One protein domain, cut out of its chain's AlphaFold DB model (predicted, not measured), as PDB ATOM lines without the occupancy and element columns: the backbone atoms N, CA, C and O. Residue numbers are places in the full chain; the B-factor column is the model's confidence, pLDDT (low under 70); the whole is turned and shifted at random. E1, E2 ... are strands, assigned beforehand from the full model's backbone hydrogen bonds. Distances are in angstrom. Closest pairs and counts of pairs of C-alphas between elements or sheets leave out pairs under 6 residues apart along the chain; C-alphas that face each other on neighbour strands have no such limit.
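What this domain is: This is residues 389 to 500 of the 500 residues of the protein "Hypothetical protein" of Rotaria sp. Silwood1 (UniProt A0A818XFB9). Three small, twisted sheets of four strands each stand one behind another in a row, face to face in turn, like three successive blades of an open propeller. E5 to E8 make the middle blade, with E1 to E4 over one of its faces and E9 to E12 over the other. The 112 printed residues have no named helix and twelve named strands, E1 to E12 in chain order; the class is all strand, and the sheets, ordered E1 E2 E3 E4, E5 E6 E7 E8 and E9 E10 E11 E12, are all antiparallel. The whole is compact, with a radius of gyration of the C-alphas of 14.3 A, yet elongated, spanning 52 by 28 by 22 A.

How they stand to each other: The sheet of E5, residues 430 to 434, E6, 438 to 442, E7, 448 to 450, and E8, 453 to 456, is a meander, each strand the antiparallel neighbour of the one before. N 432 and O 440 are 2.8 A apart across the hairpin of E5 and E6, N 449 and O 441 2.8 A across E6 and E7, and N 450 and O 453 2.8 A across E7 and E8. The strongly twisted sheet of E1, residues 389 to 393, E2, 401 to 405, E3, 409 to 414, and E4, 417 to 423, is a second meander. Within hydrogen-bond range there are N 392 and O 402, 3.0 A, N 411 and O 403, 2.8 A, and N 412 and O 419, 2.8 A. E9, residues 459 to 465, E10, 469 to 474, E11, 478 to 483, and E12, 492 to 497, form a third meander, also strongly twisted, with N 463 and O 471 at 2.8 A, N 470 and O 482 at 2.8 A and N 493 and O 481 at 2.9 A. The three make a stack of sheets, face to face in turn. The first and second face each other with strands at 53 degrees; the closest C-alphas of E1 and E5 are those of Thr 392 and Ser 432, 5.9 A apart. The second and third face each other with strands at 13 degrees; E5 and E9 are near each other, and E8 and E9 meet only through their link.

Where its parts are: E1 begins at C-alpha 389, (77.386, 171.105, 175.449). E4 is 17.9 A long, E9 and E11 are 16.7 A each, and E7 is 7.0 A. E12 ends at C-alpha 497, (69.322, 146.231, 195.142).

The domain as a whole: The two C-alphas farthest apart, those of Asn 415 and Lys 500, are 52.6 A apart. The printed part has no cut and no long link, and ends at the chain's last residue. Its mean pLDDT is 86.6, with residues 486 to 500 under 70.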
ATOM      1  N   LEU A 389      77.310 171.633 174.090       92.56
ATOM      2  CA  LEU A 389      77.386 171.105 175.449       92.56
ATOM      3  C   LEU A 389      78.051 169.728 175.495       92.56
ATOM      4  O   LEU A 389      78.830 169.447 176.399       92.56
ATOM      5  N   THR A 390      77.696 168.845 174.559       93.62
ATOM      6  CA  THR A 390      78.213 167.473 174.511       93.62
ATOM      7  C   THR A 390      78.000 166.850 173.131       93.62
ATOM      8  O   THR A 390      77.188 167.325 172.329       93.62
ATOM      9  N   THR A 391      78.739 165.782 172.833       95.19
ATOM     10  CA  THR A 391      78.689 165.071 171.548       95.19
ATOM     11  C   THR A 391      78.611 163.565 171.743       95.19
ATOM     12  O   THR A 391      79.125 163.017 172.722       95.19
ATOM     13  N   THR A 392      78.017 162.867 170.782       93.75
ATOM     14  CA  THR A 392      77.938 161.403 170.785       93.75
ATOM     15  C   THR A 392      78.017 160.855 169.364       93.75
ATOM     16  O   THR A 392      77.789 161.590 168.401       93.75
ATOM     17  N   ILE A 393      78.371 159.582 169.241       91.75
ATOM     18  CA  ILE A 393      78.362 158.835 167.981       91.75
ATOM     19  C   ILE A 393      77.281 157.761 168.136       91.75
ATOM     20  O   ILE A 393      77.142 157.200 169.225       91.75
ATOM     21  N   ASP A 394      76.473 157.519 167.103       87.44
ATOM     22  CA  ASP A 394      75.562 156.372 167.130       87.44
ATOM     23  C   ASP A 394      76.323 155.051 166.949       87.44
ATOM     24  O   ASP A 394      77.433 154.985 166.425       87.44
ATOM     25  N   ASN A 395      75.712 153.972 167.425       77.50
ATOM     26  CA  ASN A 395      76.237 152.622 167.251       77.50
ATOM     27  C   ASN A 395      75.562 151.932 166.057       77.50
ATOM     28  O   ASN A 395      75.310 150.729 166.113       77.50
ATOM     29  N   ASP A 396      75.210 152.678 165.012       78.31
ATOM     30  CA  ASP A 396      74.627 152.130 163.784       78.31
ATOM     31  C   ASP A 396      75.737 151.642 162.836       78.31
ATOM     32  O   ASP A 396      76.915 151.926 163.043       78.31
ATOM     33  N   ASP A 397      75.379 150.879 161.796       79.19
ATOM     34  CA  ASP A 397      76.361 150.395 160.804       79.19
ATOM     35  C   ASP A 397      77.037 151.558 160.056       79.19
ATOM     36  O   ASP A 397      78.166 151.446 159.583       79.19
ATOM     37  N   ILE A 398      76.333 152.688 159.949       86.00
ATOM     38  CA  ILE A 398      76.870 153.954 159.465       86.00
ATOM     39  C   ILE A 398      76.887 154.910 160.649       86.00
ATOM     40  O   ILE A 398      75.841 155.404 161.062       86.00
ATOM     41  N   LYS A 399      78.088 155.169 161.165       89.19
ATOM     42  CA  LYS A 399      78.302 156.058 162.304       89.19
ATOM     43  C   LYS A 399      78.071 157.521 161.930       89.19
ATOM     44  O   LYS A 399      78.706 158.043 161.008       89.19
ATOM     45  N   HIS A 400      77.238 158.211 162.696       92.50
ATOM     46  CA  HIS A 400      77.003 159.648 162.592       92.50
ATOM     47  C   HIS A 400      77.412 160.382 163.871       92.50
ATOM     48  O   HIS A 400      77.208 159.902 164.986       92.50
ATOM     49  N   LEU A 401      77.945 161.596 163.707       95.88
ATOM     50  CA  LEU A 401      78.225 162.503 164.817       95.88
ATOM     51  C   LEU A 401      76.971 163.313 165.164       95.88
ATOM     52  O   LEU A 401      76.386 163.971 164.298       95.88
ATOM     53  N   TYR A 402      76.613 163.327 166.446       97.06
ATOM     54  CA  TYR A 402      75.569 164.188 166.991       97.06
ATOM     55  C   TYR A 402      76.145 165.167 168.008       97.06
ATOM     56  O   TYR A 402      77.029 164.828 168.796       97.06
ATOM     57  N   LEU A 403      75.596 166.377 168.004       97.69
ATOM     58  CA  LEU A 403      75.939 167.471 168.904       97.69
ATOM     59  C   LEU A 403      74.677 167.915 169.640       97.69
ATOM     60  O   LEU A 403      73.603 167.965 169.040       97.69
ATOM     61  N   GLN A 404      74.809 168.264 170.915       97.38
ATOM     62  CA  GLN A 404      73.744 168.874 171.706       97.38
ATOM     63  C   GLN A 404      74.121 170.314 172.056       97.38
ATOM     64  O   GLN A 404      75.239 170.555 172.509       97.38
ATOM     65  N   ASP A 405      73.201 171.259 171.861       95.75
ATOM     66  CA  ASP A 405      73.378 172.637 172.333       95.75
ATOM     67  C   ASP A 405      73.037 172.798 173.824       95.75
ATOM     68  O   ASP A 405      72.469 171.904 174.463       95.75
ATOM     69  N   GLU A 406      73.363 173.955 174.395       92.75
ATOM     70  CA  GLU A 406      73.119 174.293 175.801       92.75
ATOM     71  C   GLU A 406      71.631 174.295 176.200       92.75
ATOM     72  O   GLU A 406      71.298 174.299 177.386       92.75
ATOM     73  N   HIS A 407      70.720 174.277 175.224       95.19
ATOM     74  CA  HIS A 407      69.274 174.230 175.435       95.19
ATOM     75  C   HIS A 407      68.699 172.820 175.283       95.19
ATOM     76  O   HIS A 407      67.520 172.601 175.545       95.19
ATOM     77  N   GLY A 408      69.522 171.846 174.899       96.12
ATOM     78  CA  GLY A 408      69.146 170.448 174.777       96.12
ATOM     79  C   GLY A 408      68.677 170.020 173.387       96.12
ATOM     80  O   GLY A 408      68.194 168.895 173.231       96.12
ATOM     81  N   LYS A 409      68.824 170.871 172.367       97.56
ATOM     82  CA  LYS A 409      68.539 170.512 170.975       97.56
ATOM     83  C   LYS A 409      69.687 169.697 170.388       97.56
ATOM     84  O   LYS A 409      70.852 170.024 170.576       97.56
ATOM     85  N   ILE A 410      69.337 168.646 169.656       97.75
ATOM     86  CA  ILE A 410      70.273 167.717 169.027       97.75
ATOM     87  C   ILE A 410      70.374 168.017 167.537       97.75
ATOM     88  O   ILE A 410      69.359 168.113 166.840       97.75
ATOM     89  N   TYR A 411      71.606 168.070 167.049       97.44
ATOM     90  CA  TYR A 411      71.966 168.196 165.646       97.44
ATOM     91  C   TYR A 411      72.744 166.958 165.214       97.44
ATOM     92  O   TYR A 411      73.586 166.469 165.961       97.44
ATOM     93  N   ARG A 412      72.478 166.459 164.008       96.25
ATOM     94  CA  ARG A 412      73.292 165.440 163.337       96.25
ATOM     95  C   ARG A 412      74.137 166.112 162.265       96.25
ATOM     96  O   ARG A 412      73.610 166.950 161.535       96.25
ATOM     97  N   LEU A 413      75.404 165.731 162.166       96.44
ATOM     98  CA  LEU A 413      76.277 166.144 161.075       96.44
ATOM     99  C   LEU A 413      76.082 165.215 159.867       96.44
ATOM    100  O   LEU A 413      76.393 164.029 159.952       96.44
ATOM    101  N   ASP A 414      75.616 165.760 158.744       93.44
ATOM    102  CA  ASP A 414      75.531 165.065 157.456       93.44
ATOM    103  C   ASP A 414      76.153 165.936 156.367       93.44
ATOM    104  O   ASP A 414      75.816 167.108 156.259       93.44
ATOM    105  N   ASN A 415      77.039 165.384 155.533       90.94
ATOM    106  CA  ASN A 415      77.649 166.112 154.406       90.94
ATOM    107  C   ASN A 415      78.215 167.499 154.783       90.94
ATOM    108  O   ASN A 415      78.106 168.447 154.010       90.94
ATOM    109  N   ASN A 416      78.834 167.611 155.964       91.81
ATOM    110  CA  ASN A 416      79.357 168.860 156.535       91.81
ATOM    111  C   ASN A 416      78.291 169.925 156.861       91.81
ATOM    112  O   ASN A 416      78.624 171.094 157.044       91.81
ATOM    113  N   GLU A 417      77.028 169.529 156.994       93.94
ATOM    114  CA  GLU A 417      75.921 170.371 157.435       93.94
ATOM    115  C   GLU A 417      75.274 169.806 158.706       93.94
ATOM    116  O   GLU A 417      75.225 168.596 158.936       93.94
ATOM    117  N   LEU A 418      74.783 170.699 159.569       96.12
ATOM    118  CA  LEU A 418      74.124 170.330 160.819       96.12
ATOM    119  C   LEU A 418      72.605 170.349 160.653       96.12
ATOM    120  O   LEU A 418      71.996 171.400 160.450       96.12
ATOM    121  N   HIS A 419      71.978 169.190 160.830       96.06
ATOM    122  CA  HIS A 419      70.528 169.036 160.758       96.06
ATOM    123  C   HIS A 419      69.942 168.768 162.140       96.06
ATOM    124  O   HIS A 419      70.287 167.782 162.789       96.06
ATOM    125  N   ALA A 420      69.007 169.609 162.582       96.38
ATOM    126  CA  ALA A 420      68.285 169.388 163.833       96.38
ATOM    127  C   ALA A 420      67.471 168.079 163.782       96.38
ATOM    128  O   ALA A 420      66.806 167.799 162.783       96.38
ATOM    129  N   LYS A 421      67.509 167.291 164.861       95.94
ATOM    130  CA  LYS A 421      66.829 165.985 164.957       95.94
ATOM    131  C   LYS A 421      65.826 165.898 166.095       95.94
ATOM    132  O   LYS A 421      64.749 165.342 165.912       95.94
ATOM    133  N   MET A 422      66.178 166.418 167.266       95.88
ATOM    134  CA  MET A 422      65.380 166.260 168.481       95.88
ATOM    135  C   MET A 422      65.655 167.414 169.444       95.88
ATOM    136  O   MET A 422      66.621 168.154 169.268       95.88
ATOM    137  N   HIS A 423      64.811 167.583 170.452       97.00
ATOM    138  CA  HIS A 423      65.035 168.522 171.540       97.00
ATOM    139  C   HIS A 423      64.640 167.872 172.863       97.00
ATOM    140  O   HIS A 423      63.464 167.576 173.087       97.00
ATOM    141  N   PHE A 424      65.633 167.617 173.716       97.31
ATOM    142  CA  PHE A 424      65.373 167.129 175.062       97.31
ATOM    143  C   PHE A 424      64.634 168.203 175.872       97.31
ATOM    144  O   PHE A 424      64.896 169.388 175.687       97.31
ATOM    145  N   PRO A 425      63.770 167.822 176.832       96.31
ATOM    146  CA  PRO A 425      63.100 168.784 177.710       96.31
ATOM    147  C   PRO A 425      64.069 169.641 178.539       96.31
ATOM    148  O   PRO A 425      63.705 170.713 179.018       96.31
ATOM    149  N   ARG A 426      65.289 169.135 178.759       95.12
ATOM    150  CA  ARG A 426      66.408 169.819 179.410       95.12
ATOM    151  C   ARG A 426      67.707 169.401 178.736       95.12
ATOM    152  O   ARG A 426      67.803 168.283 178.238       95.12
ATOM    153  N   ALA A 427      68.712 170.267 178.778       95.19
ATOM    154  CA  ALA A 427      70.048 169.905 178.340       95.19
ATOM    155  C   ALA A 427      70.602 168.742 179.180       95.19
ATOM    156  O   ALA A 427      70.431 168.693 180.403       95.19
ATOM    157  N   CYS A 428      71.221 167.784 178.500       95.25
ATOM    158  CA  CYS A 428      71.765 166.573 179.094       95.25
ATOM    159  C   CYS A 428      73.286 166.714 179.138       95.25
ATOM    160  O   CYS A 428      73.894 167.061 178.132       95.25
ATOM    161  N   SER A 429      73.913 166.438 180.282       91.31
ATOM    162  CA  SER A 429      75.381 166.433 180.379       91.31
ATOM    163  C   SER A 429      75.985 165.258 179.610       91.31
ATOM    164  O   SER A 429      77.109 165.327 179.111       91.31
ATOM    165  N   HIS A 430      75.214 164.181 179.461       91.94
ATOM    166  CA  HIS A 430      75.561 163.046 178.625       91.94
ATOM    167  C   HIS A 430      74.335 162.541 177.869       91.94
ATOM    168  O   HIS A 430      73.241 162.443 178.433       91.94
ATOM    169  N   PHE A 431      74.514 162.197 176.595       95.06
ATOM    170  CA  PHE A 431      73.476 161.549 175.807       95.06
ATOM    171  C   PHE A 431      74.065 160.525 174.836       95.06
ATOM    172  O   PHE A 431      75.233 160.583 174.443       95.06
ATOM    173  N   SER A 432      73.222 159.586 174.429       93.44
ATOM    174  CA  SER A 432      73.546 158.540 173.468       93.44
ATOM    175  C   SER A 432      72.458 158.475 172.407       93.44
ATOM    176  O   SER A 432      71.266 158.479 172.725       93.44
ATOM    177  N   ALA A 433      72.875 158.399 171.148       92.12
ATOM    178  CA  ALA A 433      71.997 158.045 170.045       92.12
ATOM    179  C   ALA A 433      71.834 156.518 170.016       92.12
ATOM    180  O   ALA A 433      72.809 155.778 170.143       92.12
ATOM    181  N   ILE A 434      70.594 156.048 169.899       88.25
ATOM    182  CA  ILE A 434      70.255 154.624 169.821       88.25
ATOM    183  C   ILE A 434      69.473 154.336 168.536       88.25
ATOM    184  O   ILE A 434      68.960 155.249 167.884       88.25
ATOM    185  N   LEU A 435      69.324 153.045 168.226       80.44
ATOM    186  CA  LEU A 435      68.585 152.557 167.063       80.44
ATOM    187  C   LEU A 435      67.215 153.237 166.901       80.44
ATOM    188  O   LEU A 435      66.510 153.536 167.878       80.44
ATOM    189  N   ASN A 436      66.823 153.395 165.636       79.44
ATOM    190  CA  ASN A 436      65.579 154.027 165.186       79.44
ATOM    191  C   ASN A 436      65.501 155.538 165.475       79.44
ATOM    192  O   ASN A 436      64.408 156.079 165.638       79.44
ATOM    193  N   GLY A 437      66.646 156.226 165.554       82.94
ATOM    194  CA  GLY A 437      66.695 157.683 165.725       82.94
ATOM    195  C   GLY A 437      66.152 158.164 167.072       82.94
ATOM    196  O   GLY A 437      65.616 159.270 167.164       82.94
ATOM    197  N   ARG A 438      66.245 157.323 168.108       90.06
ATOM    198  CA  ARG A 438      65.882 157.685 169.482       90.06
ATOM    199  C   ARG A 438      67.138 158.091 170.248       90.06
ATOM    200  O   ARG A 438      68.252 157.724 169.885       90.06
ATOM    201  N   PHE A 439      66.955 158.826 171.335       94.50
ATOM    202  CA  PHE A 439      68.048 159.339 172.149       94.50
ATOM    203  C   PHE A 439      67.787 159.070 173.619       94.50
ATOM    204  O   PHE A 439      66.667 159.244 174.099       94.50
ATOM    205  N   ILE A 440      68.830 158.683 174.338       95.69
ATOM    206  CA  ILE A 440      68.817 158.596 175.795       95.69
ATOM    207  C   ILE A 440      69.675 159.730 176.321       95.69
ATOM    208  O   ILE A 440      70.784 159.922 175.835       95.69
ATOM    209  N   GLY A 441      69.158 160.498 177.273       96.12
ATOM    210  CA  GLY A 441      69.850 161.658 177.818       96.12
ATOM    211  C   GLY A 441      69.781 161.678 179.331       96.12
ATOM    212  O   GLY A 441      68.711 161.486 179.902       96.12
ATOM    213  N   LEU A 442      70.916 161.917 179.975       95.94
ATOM    214  CA  LEU A 442      71.023 162.114 181.412       95.94
ATOM    215  C   LEU A 442      71.393 163.569 181.694       95.94
ATOM    216  O   LEU A 442      72.398 164.080 181.202       95.94
ATOM    217  N   THR A 443      70.568 164.244 182.485       94.12
ATOM    218  CA  THR A 443      70.848 165.610 182.950       94.12
ATOM    219  C   THR A 443      71.731 165.594 184.191       94.12
ATOM    220  O   THR A 443      71.655 164.647 184.971       94.12
ATOM    221  N   GLU A 444      72.407 166.705 184.480       87.88
ATOM    222  CA  GLU A 444      73.145 166.909 185.740       87.88
ATOM    223  C   GLU A 444      72.274 166.743 186.995       87.88
ATOM    224  O   GLU A 444      72.743 166.280 188.025       87.88
ATOM    225  N   ASN A 445      70.971 167.026 186.889       90.38
ATOM    226  CA  ASN A 445      69.994 166.859 187.971       90.38
ATOM    227  C   ASN A 445      69.411 165.433 188.058       90.38
ATOM    228  O   ASN A 445      68.260 165.263 188.464       90.38
ATOM    229  N   TYR A 446      70.165 164.418 187.625       93.75
ATOM    230  CA  TYR A 446      69.827 162.991 187.754       93.75
ATOM    231  C   TYR A 446      68.524 162.545 187.061       93.75
ATOM    232  O   TYR A 446      67.941 161.513 187.404       93.75
ATOM    233  N   ARG A 447      68.044 163.300 186.065       95.88
ATOM    234  CA  ARG A 447      66.888 162.922 185.237       95.88
ATOM    235  C   ARG A 447      67.336 162.212 183.971       95.88
ATOM    236  O   ARG A 447      68.116 162.764 183.198       95.88
ATOM    237  N   LEU A 448      66.815 161.008 183.765       96.88
ATOM    238  CA  LEU A 448      67.052 160.181 182.590       96.88
ATOM    239  C   LEU A 448      65.856 160.286 181.650       96.88
ATOM    240  O   LEU A 448      64.732 159.988 182.050       96.88
ATOM    241  N   TYR A 449      66.101 160.653 180.401       96.25
ATOM    242  CA  TYR A 449      65.096 160.770 179.353       96.25
ATOM    243  C   TYR A 449      65.325 159.740 178.252       96.25
ATOM    244  O   TYR A 449      66.464 159.438 177.903       96.25
ATOM    245  N   LEU A 450      64.230 159.256 177.672       94.31
ATOM    246  CA  LEU A 450      64.183 158.618 176.362       94.31
ATOM    247  C   LEU A 450      63.384 159.538 175.444       94.31
ATOM    248  O   LEU A 450      62.172 159.697 175.605       94.31
ATOM    249  N   ASN A 451      64.071 160.163 174.496       93.75
ATOM    250  CA  ASN A 451      63.573 161.309 173.747       93.75
ATOM    251  C   ASN A 451      63.058 162.394 174.704       93.75
ATOM    252  O   ASN A 451      63.821 162.959 175.479       93.75
ATOM    253  N   THR A 452      61.757 162.664 174.686       94.25
ATOM    254  CA  THR A 452      61.104 163.646 175.557       94.25
ATOM    255  C   THR A 452      60.458 163.029 176.796       94.25
ATOM    256  O   THR A 452      59.962 163.759 177.651       94.25
ATOM    257  N   ILE A 453      60.461 161.699 176.916       93.88
ATOM    258  CA  ILE A 453      59.811 160.973 178.008       93.88
ATOM    259  C   ILE A 453      60.816 160.769 179.136       93.88
ATOM    260  O   ILE A 453      61.862 160.152 178.940       93.88
ATOM    261  N   GLU A 454      60.491 161.250 180.334       95.12
ATOM    262  CA  GLU A 454      61.297 160.991 181.527       95.12
ATOM    263  C   GLU A 454      61.141 159.527 181.959       95.12
ATOM    264  O   GLU A 454      60.037 159.048 182.219       95.12
ATOM    265  N   LEU A 455      62.257 158.802 182.016       92.69
ATOM    266  CA  LEU A 455      62.313 157.412 182.458       92.69
ATOM    267  C   LEU A 455      62.543 157.284 183.964       92.69
ATOM    268  O   LEU A 455      62.019 156.354 184.572       92.69
ATOM    269  N   ALA A 456      63.354 158.175 184.537       92.88
ATOM    270  CA  ALA A 456      63.707 158.194 185.952       92.88
ATOM    271  C   ALA A 456      64.146 159.604 186.376       92.88
ATOM    272  O   ALA A 456      64.745 160.329 185.584       92.88
ATOM    273  N   HIS A 457      63.905 159.967 187.639       94.12
ATOM    274  CA  HIS A 457      64.268 161.272 188.221       94.12
ATOM    275  C   HIS A 457      65.434 161.201 189.222       94.12
ATOM    276  O   HIS A 457      65.742 162.184 189.892       94.12
ATOM    277  N   ASN A 458      66.029 160.022 189.385       93.69
ATOM    278  CA  ASN A 458      67.068 159.723 190.367       93.69
ATOM    279  C   ASN A 458      68.173 158.835 189.769       93.69
ATOM    280  O   ASN A 458      68.755 158.019 190.479       93.69
ATOM    281  N   CYS A 459      68.417 158.944 188.464       94.25
ATOM    282  CA  CYS A 459      69.420 158.174 187.739       94.25
ATOM    283  C   CYS A 459      70.808 158.798 187.915       94.25
ATOM    284  O   CYS A 459      70.988 159.973 187.614       94.25
ATOM    285  N   ASN A 460      71.793 158.015 188.351       90.88
ATOM    286  CA  ASN A 460      73.173 158.485 188.513       90.88
ATOM    287  C   ASN A 460      74.033 158.213 187.270       90.88
ATOM    288  O   ASN A 460      74.844 159.036 186.868       90.88
ATOM    289  N   SER A 461      73.845 157.056 186.636       92.31
ATOM    290  CA  SER A 461      74.565 156.670 185.421       92.31
ATOM    291  C   SER A 461      73.748 155.679 184.607       92.31
ATOM    292  O   SER A 461      72.899 154.973 185.155       92.31
ATOM    293  N   TYR A 462      74.018 155.600 183.307       93.50
ATOM    294  CA  TYR A 462      73.421 154.596 182.436       93.50
ATOM    295  C   TYR A 462      74.453 153.995 181.479       93.50
ATOM    296  O   TYR A 462      75.520 154.560 181.254       93.50
ATOM    297  N   PHE A 463      74.112 152.838 180.924       90.69
ATOM    298  CA  PHE A 463      74.860 152.114 179.910       90.69
ATOM    299  C   PHE A 463      73.880 151.421 178.958       90.69
ATOM    300  O   PHE A 463      72.825 150.944 179.380       90.69
ATOM    301  N   ILE A 464      74.218 151.357 177.671       88.12
ATOM    302  CA  ILE A 464      73.410 150.672 176.657       88.12
ATOM    303  C   ILE A 464      74.148 149.401 176.248       88.12
ATOM    304  O   ILE A 464      75.213 149.462 175.643       88.12
ATOM    305  N   HIS A 465      73.571 148.250 176.579       85.12
ATOM    306  CA  HIS A 465      74.112 146.940 176.244       85.12
ATOM    307  C   HIS A 465      73.464 146.392 174.967       85.12
ATOM    308  O   HIS A 465      72.236 146.405 174.836       85.12
ATOM    309  N   ASP A 466      74.301 145.927 174.034       79.75
ATOM    310  CA  ASP A 466      73.915 145.272 172.772       79.75
ATOM    311  C   ASP A 466      72.797 146.007 172.008       79.75
ATOM    312  O   ASP A 466      71.830 145.412 171.536       79.75
ATOM    313  N   LYS A 467      72.869 147.349 171.989       81.69
ATOM    314  CA  LYS A 467      71.914 148.291 171.359       81.69
ATOM    315  C   LYS A 467      70.444 148.181 171.820       81.69
ATOM    316  O   LYS A 467      69.602 148.960 171.376       81.69
ATOM    317  N   THR A 468      70.115 147.249 172.712       83.25
ATOM    318  CA  THR A 468      68.736 146.812 172.981       83.25
ATOM    319  C   THR A 468      68.358 146.841 174.453       83.25
ATOM    320  O   THR A 468      67.166 146.832 174.767       83.25
ATOM    321  N   ILE A 469      69.328 146.902 175.365       88.25
ATOM    322  CA  ILE A 469      69.077 146.926 176.806       88.25
ATOM    323  C   ILE A 469      69.672 148.199 177.392       88.25
ATOM    324  O   ILE A 469      70.878 148.421 177.348       88.25
ATOM    325  N   LEU A 470      68.818 149.020 177.992       91.38
ATOM    326  CA  LEU A 470      69.233 150.129 178.832       91.38
ATOM    327  C   LEU A 470      69.440 149.623 180.258       91.38
ATOM    328  O   LEU A 470      68.516 149.099 180.883       91.38
ATOM    329  N   VAL A 471      70.643 149.821 180.775       92.50
ATOM    330  CA  VAL A 471      71.004 149.574 182.168       92.50
ATOM    331  C   VAL A 471      71.243 150.920 182.824       92.50
ATOM    332  O   VAL A 471      71.983 151.733 182.282       92.50
ATOM    333  N   TYR A 472      70.642 151.185 183.976       93.62
ATOM    334  CA  TYR A 472      70.925 152.417 184.704       93.62
ATOM    335  C   TYR A 472      70.922 152.209 186.210       93.62
ATOM    336  O   TYR A 472      70.248 151.322 186.739       93.62
ATOM    337  N   SER A 473      71.727 153.019 186.890       94.19
ATOM    338  CA  SER A 473      71.851 153.026 188.341       94.19
ATOM    339  C   SER A 473      71.067 154.191 188.936       94.19
ATOM    340  O   SER A 473      70.986 155.266 188.336       94.19
ATOM    341  N   THR A 474      70.493 153.999 190.122       92.25
ATOM    342  CA  THR A 474      69.762 155.056 190.832       92.25
ATOM    343  C   THR A 474      70.476 155.498 192.105       92.25
ATOM    344  O   THR A 474      71.229 154.738 192.716       92.25
ATOM    345  N   LEU A 475      70.165 156.712 192.565       89.81
ATOM    346  CA  LEU A 475      70.613 157.249 193.857       89.81
ATOM    347  C   LEU A 475      70.116 156.427 195.062       89.81
ATOM    348  O   LEU A 475      70.580 156.626 196.176       89.81
ATOM    349  N   GLN A 476      69.187 155.489 194.853       89.44
ATOM    350  CA  GLN A 476      68.681 154.569 195.877       89.44
ATOM    351  C   GLN A 476      69.415 153.214 195.868       89.44
ATOM    352  O   GLN A 476      68.873 152.221 196.355       89.44
ATOM    353  N   HIS A 477      70.624 153.157 195.296       87.69
ATOM    354  CA  HIS A 477      71.453 151.948 195.207       87.69
ATOM    355  C   HIS A 477      70.739 150.789 194.493       87.69
ATOM    356  O   HIS A 477      70.735 149.639 194.949       87.69
ATOM    357  N   GLN A 478      70.083 151.100 193.373       86.88
ATOM    358  CA  GLN A 478      69.428 150.107 192.524       86.88
ATOM    359  C   GLN A 478      70.061 150.089 191.142       86.88
ATOM    360  O   GLN A 478      70.407 151.137 190.601       86.88
ATOM    361  N   LEU A 479      70.152 148.890 190.570       91.88
ATOM    362  CA  LEU A 479      70.484 148.663 189.169       91.88
ATOM    363  C   LEU A 479      69.225 148.179 188.442       91.88
ATOM    364  O   LEU A 479      68.650 147.155 188.829       91.88
ATOM    365  N   ILE A 480      68.804 148.918 187.416       91.12
ATOM    366  CA  ILE A 480      67.561 148.682 186.673       91.12
ATOM    367  C   ILE A 480      67.883 148.344 185.217       91.12
ATOM    368  O   ILE A 480      68.705 149.007 184.584       91.12
ATOM    369  N   PHE A 481      67.198 147.328 184.684       91.00
ATOM    370  CA  PHE A 481      67.316 146.874 183.296       91.00
ATOM    371  C   PHE A 481      66.009 147.125 182.542       91.00
ATOM    372  O   PHE A 481      64.938 146.701 182.984       91.00
ATOM    373  N   ARG A 482      66.081 147.770 181.376       87.75
ATOM    374  CA  ARG A 482      64.919 148.112 180.545       87.75
ATOM    375  C   ARG A 482      65.162 147.735 179.088       87.75
ATOM    376  O   ARG A 482      66.197 148.071 178.525       87.75
ATOM    377  N   SER A 483      64.192 147.061 178.469       87.25
ATOM    378  CA  SER A 483      64.256 146.744 177.036       87.25
ATOM    379  C   SER A 483      63.987 147.988 176.190       87.25
ATOM    380  O   SER A 483      63.061 148.748 176.481       87.25
ATOM    381  N   LEU A 484      64.758 148.151 175.117       84.25
ATOM    382  CA  LEU A 484      64.580 149.168 174.080       84.25
ATOM    383  C   LEU A 484      63.871 148.617 172.828       84.25
ATOM    384  O   LEU A 484      63.624 149.385 171.900       84.25
ATOM    385  N   ILE A 485      63.538 147.320 172.784       76.81
ATOM    386  CA  ILE A 485      63.020 146.633 171.584       76.81
ATOM    387  C   ILE A 485      61.527 146.929 171.335       76.81
ATOM    388  O   ILE A 485      61.107 146.990 170.185       76.81
ATOM    389  N   ASN A 486      60.725 147.161 172.383       59.97
ATOM    390  CA  ASN A 486      59.272 147.337 172.252       59.97
ATOM    391  C   ASN A 486      58.830 148.790 172.485       59.97
ATOM    392  O   ASN A 486      58.874 149.283 173.612       59.97
ATOM    393  N   ASP A 487      58.308 149.432 171.436       53.62
ATOM    394  CA  ASP A 487      57.794 150.812 171.464       53.62
ATOM    395  C   ASP A 487      56.482 150.987 172.257       53.62
ATOM    396  O   ASP A 487      56.062 152.115 172.499       53.62
ATOM    397  N   GLN A 488      55.818 149.903 172.683       44.09
ATOM    398  CA  GLN A 488      54.462 149.987 173.252       44.09
ATOM    399  C   GLN A 488      54.311 149.687 174.740       44.09
ATOM    400  O   GLN A 488      53.221 149.868 175.259       44.09
ATOM    401  N   ASN A 489      55.361 149.266 175.436       47.16
ATOM    402  CA  ASN A 489      55.445 149.245 176.898       47.16
ATOM    403  C   ASN A 489      56.824 148.682 177.212       47.16
ATOM    404  O   ASN A 489      57.052 147.475 177.162       47.16
ATOM    405  N   THR A 490      57.778 149.563 177.469       50.00
ATOM    406  CA  THR A 490      59.113 149.174 177.920       50.00
ATOM    407  C   THR A 490      58.990 148.559 179.314       50.00
ATOM    408  O   THR A 490      58.916 149.277 180.312       50.00
ATOM    409  N   VAL A 491      58.892 147.236 179.377       53.53
ATOM    410  CA  VAL A 491      58.793 146.494 180.633       53.53
ATOM    411  C   VAL A 491      60.151 146.540 181.336       53.53
ATOM    412  O   VAL A 491      61.195 146.322 180.714       53.53
ATOM    413  N   GLU A 492      60.139 146.859 182.629       58.59
ATOM    414  CA  GLU A 492      61.291 146.671 183.507       58.59
ATOM    415  C   GLU A 492      61.628 145.174 183.535       58.59
ATOM    416  O   GLU A 492      60.819 144.355 183.966       58.59
ATOM    417  N   ILE A 493      62.797 144.806 183.012       59.25
ATOM    418  CA  ILE A 493      63.193 143.401 182.862       59.25
ATOM    419  C   ILE A 493      63.564 142.821 184.231       59.25
ATOM    420  O   ILE A 493      63.280 141.661 184.517       59.25
ATOM    421  N   SER A 494      64.224 143.616 185.077       63.38
ATOM    422  CA  SER A 494      64.576 143.244 186.450       63.38
ATOM    423  C   SER A 494      65.126 144.440 187.237       63.38
ATOM    424  O   SER A 494      65.689 145.368 186.646       63.38
ATOM    425  N   HIS A 495      65.039 144.361 188.569       61.53
ATOM    426  CA  HIS A 495      65.762 145.227 189.501       61.53
ATOM    427  C   HIS A 495      66.656 144.399 190.426       61.53
ATOM    428  O   HIS A 495      66.279 143.323 190.897       61.53
ATOM    429  N   ARG A 496      67.840 144.928 190.743       61.56
ATOM    430  CA  ARG A 496      68.686 144.426 191.835       61.56
ATOM    431  C   ARG A 496      69.002 145.567 192.795       61.56
ATOM    432  O   ARG A 496      69.461 146.623 192.367       61.56
ATOM    433  N   ARG A 497      68.789 145.347 194.096       59.72
ATOM    434  CA  ARG A 497      69.322 146.231 195.142       59.72
ATOM    435  C   ARG A 497      70.799 145.910 195.326       59.72
ATOM    436  O   ARG A 497      71.139 144.792 195.712       59.72
ATOM    437  N   THR A 498      71.666 146.863 195.023       48.97
ATOM    438  CA  THR A 498      73.105 146.741 195.245       48.97
ATOM    439  C   THR A 498      73.401 147.217 196.667       48.97
ATOM    440  O   THR A 498      73.674 148.394 196.873       48.97
ATOM    441  N   GLY A 499      73.275 146.327 197.655       43.81
ATOM    442  CA  GLY A 499      73.679 146.604 199.041       43.81
ATOM    443  C   GLY A 499      72.788 145.964 200.110       43.81
ATOM    444  O   GLY A 499      71.578 146.194 200.147       43.81
ATOM    445  N   LYS A 500      73.421 145.175 200.983       32.75
ATOM    446  CA  LYS A 500      73.107 145.063 202.410       32.75
ATOM    447  C   LYS A 500      74.280 145.658 203.168       32.75
ATOM    448  O   LYS A 500      75.412 145.435 202.680       32.75
TER     449      LYS A 500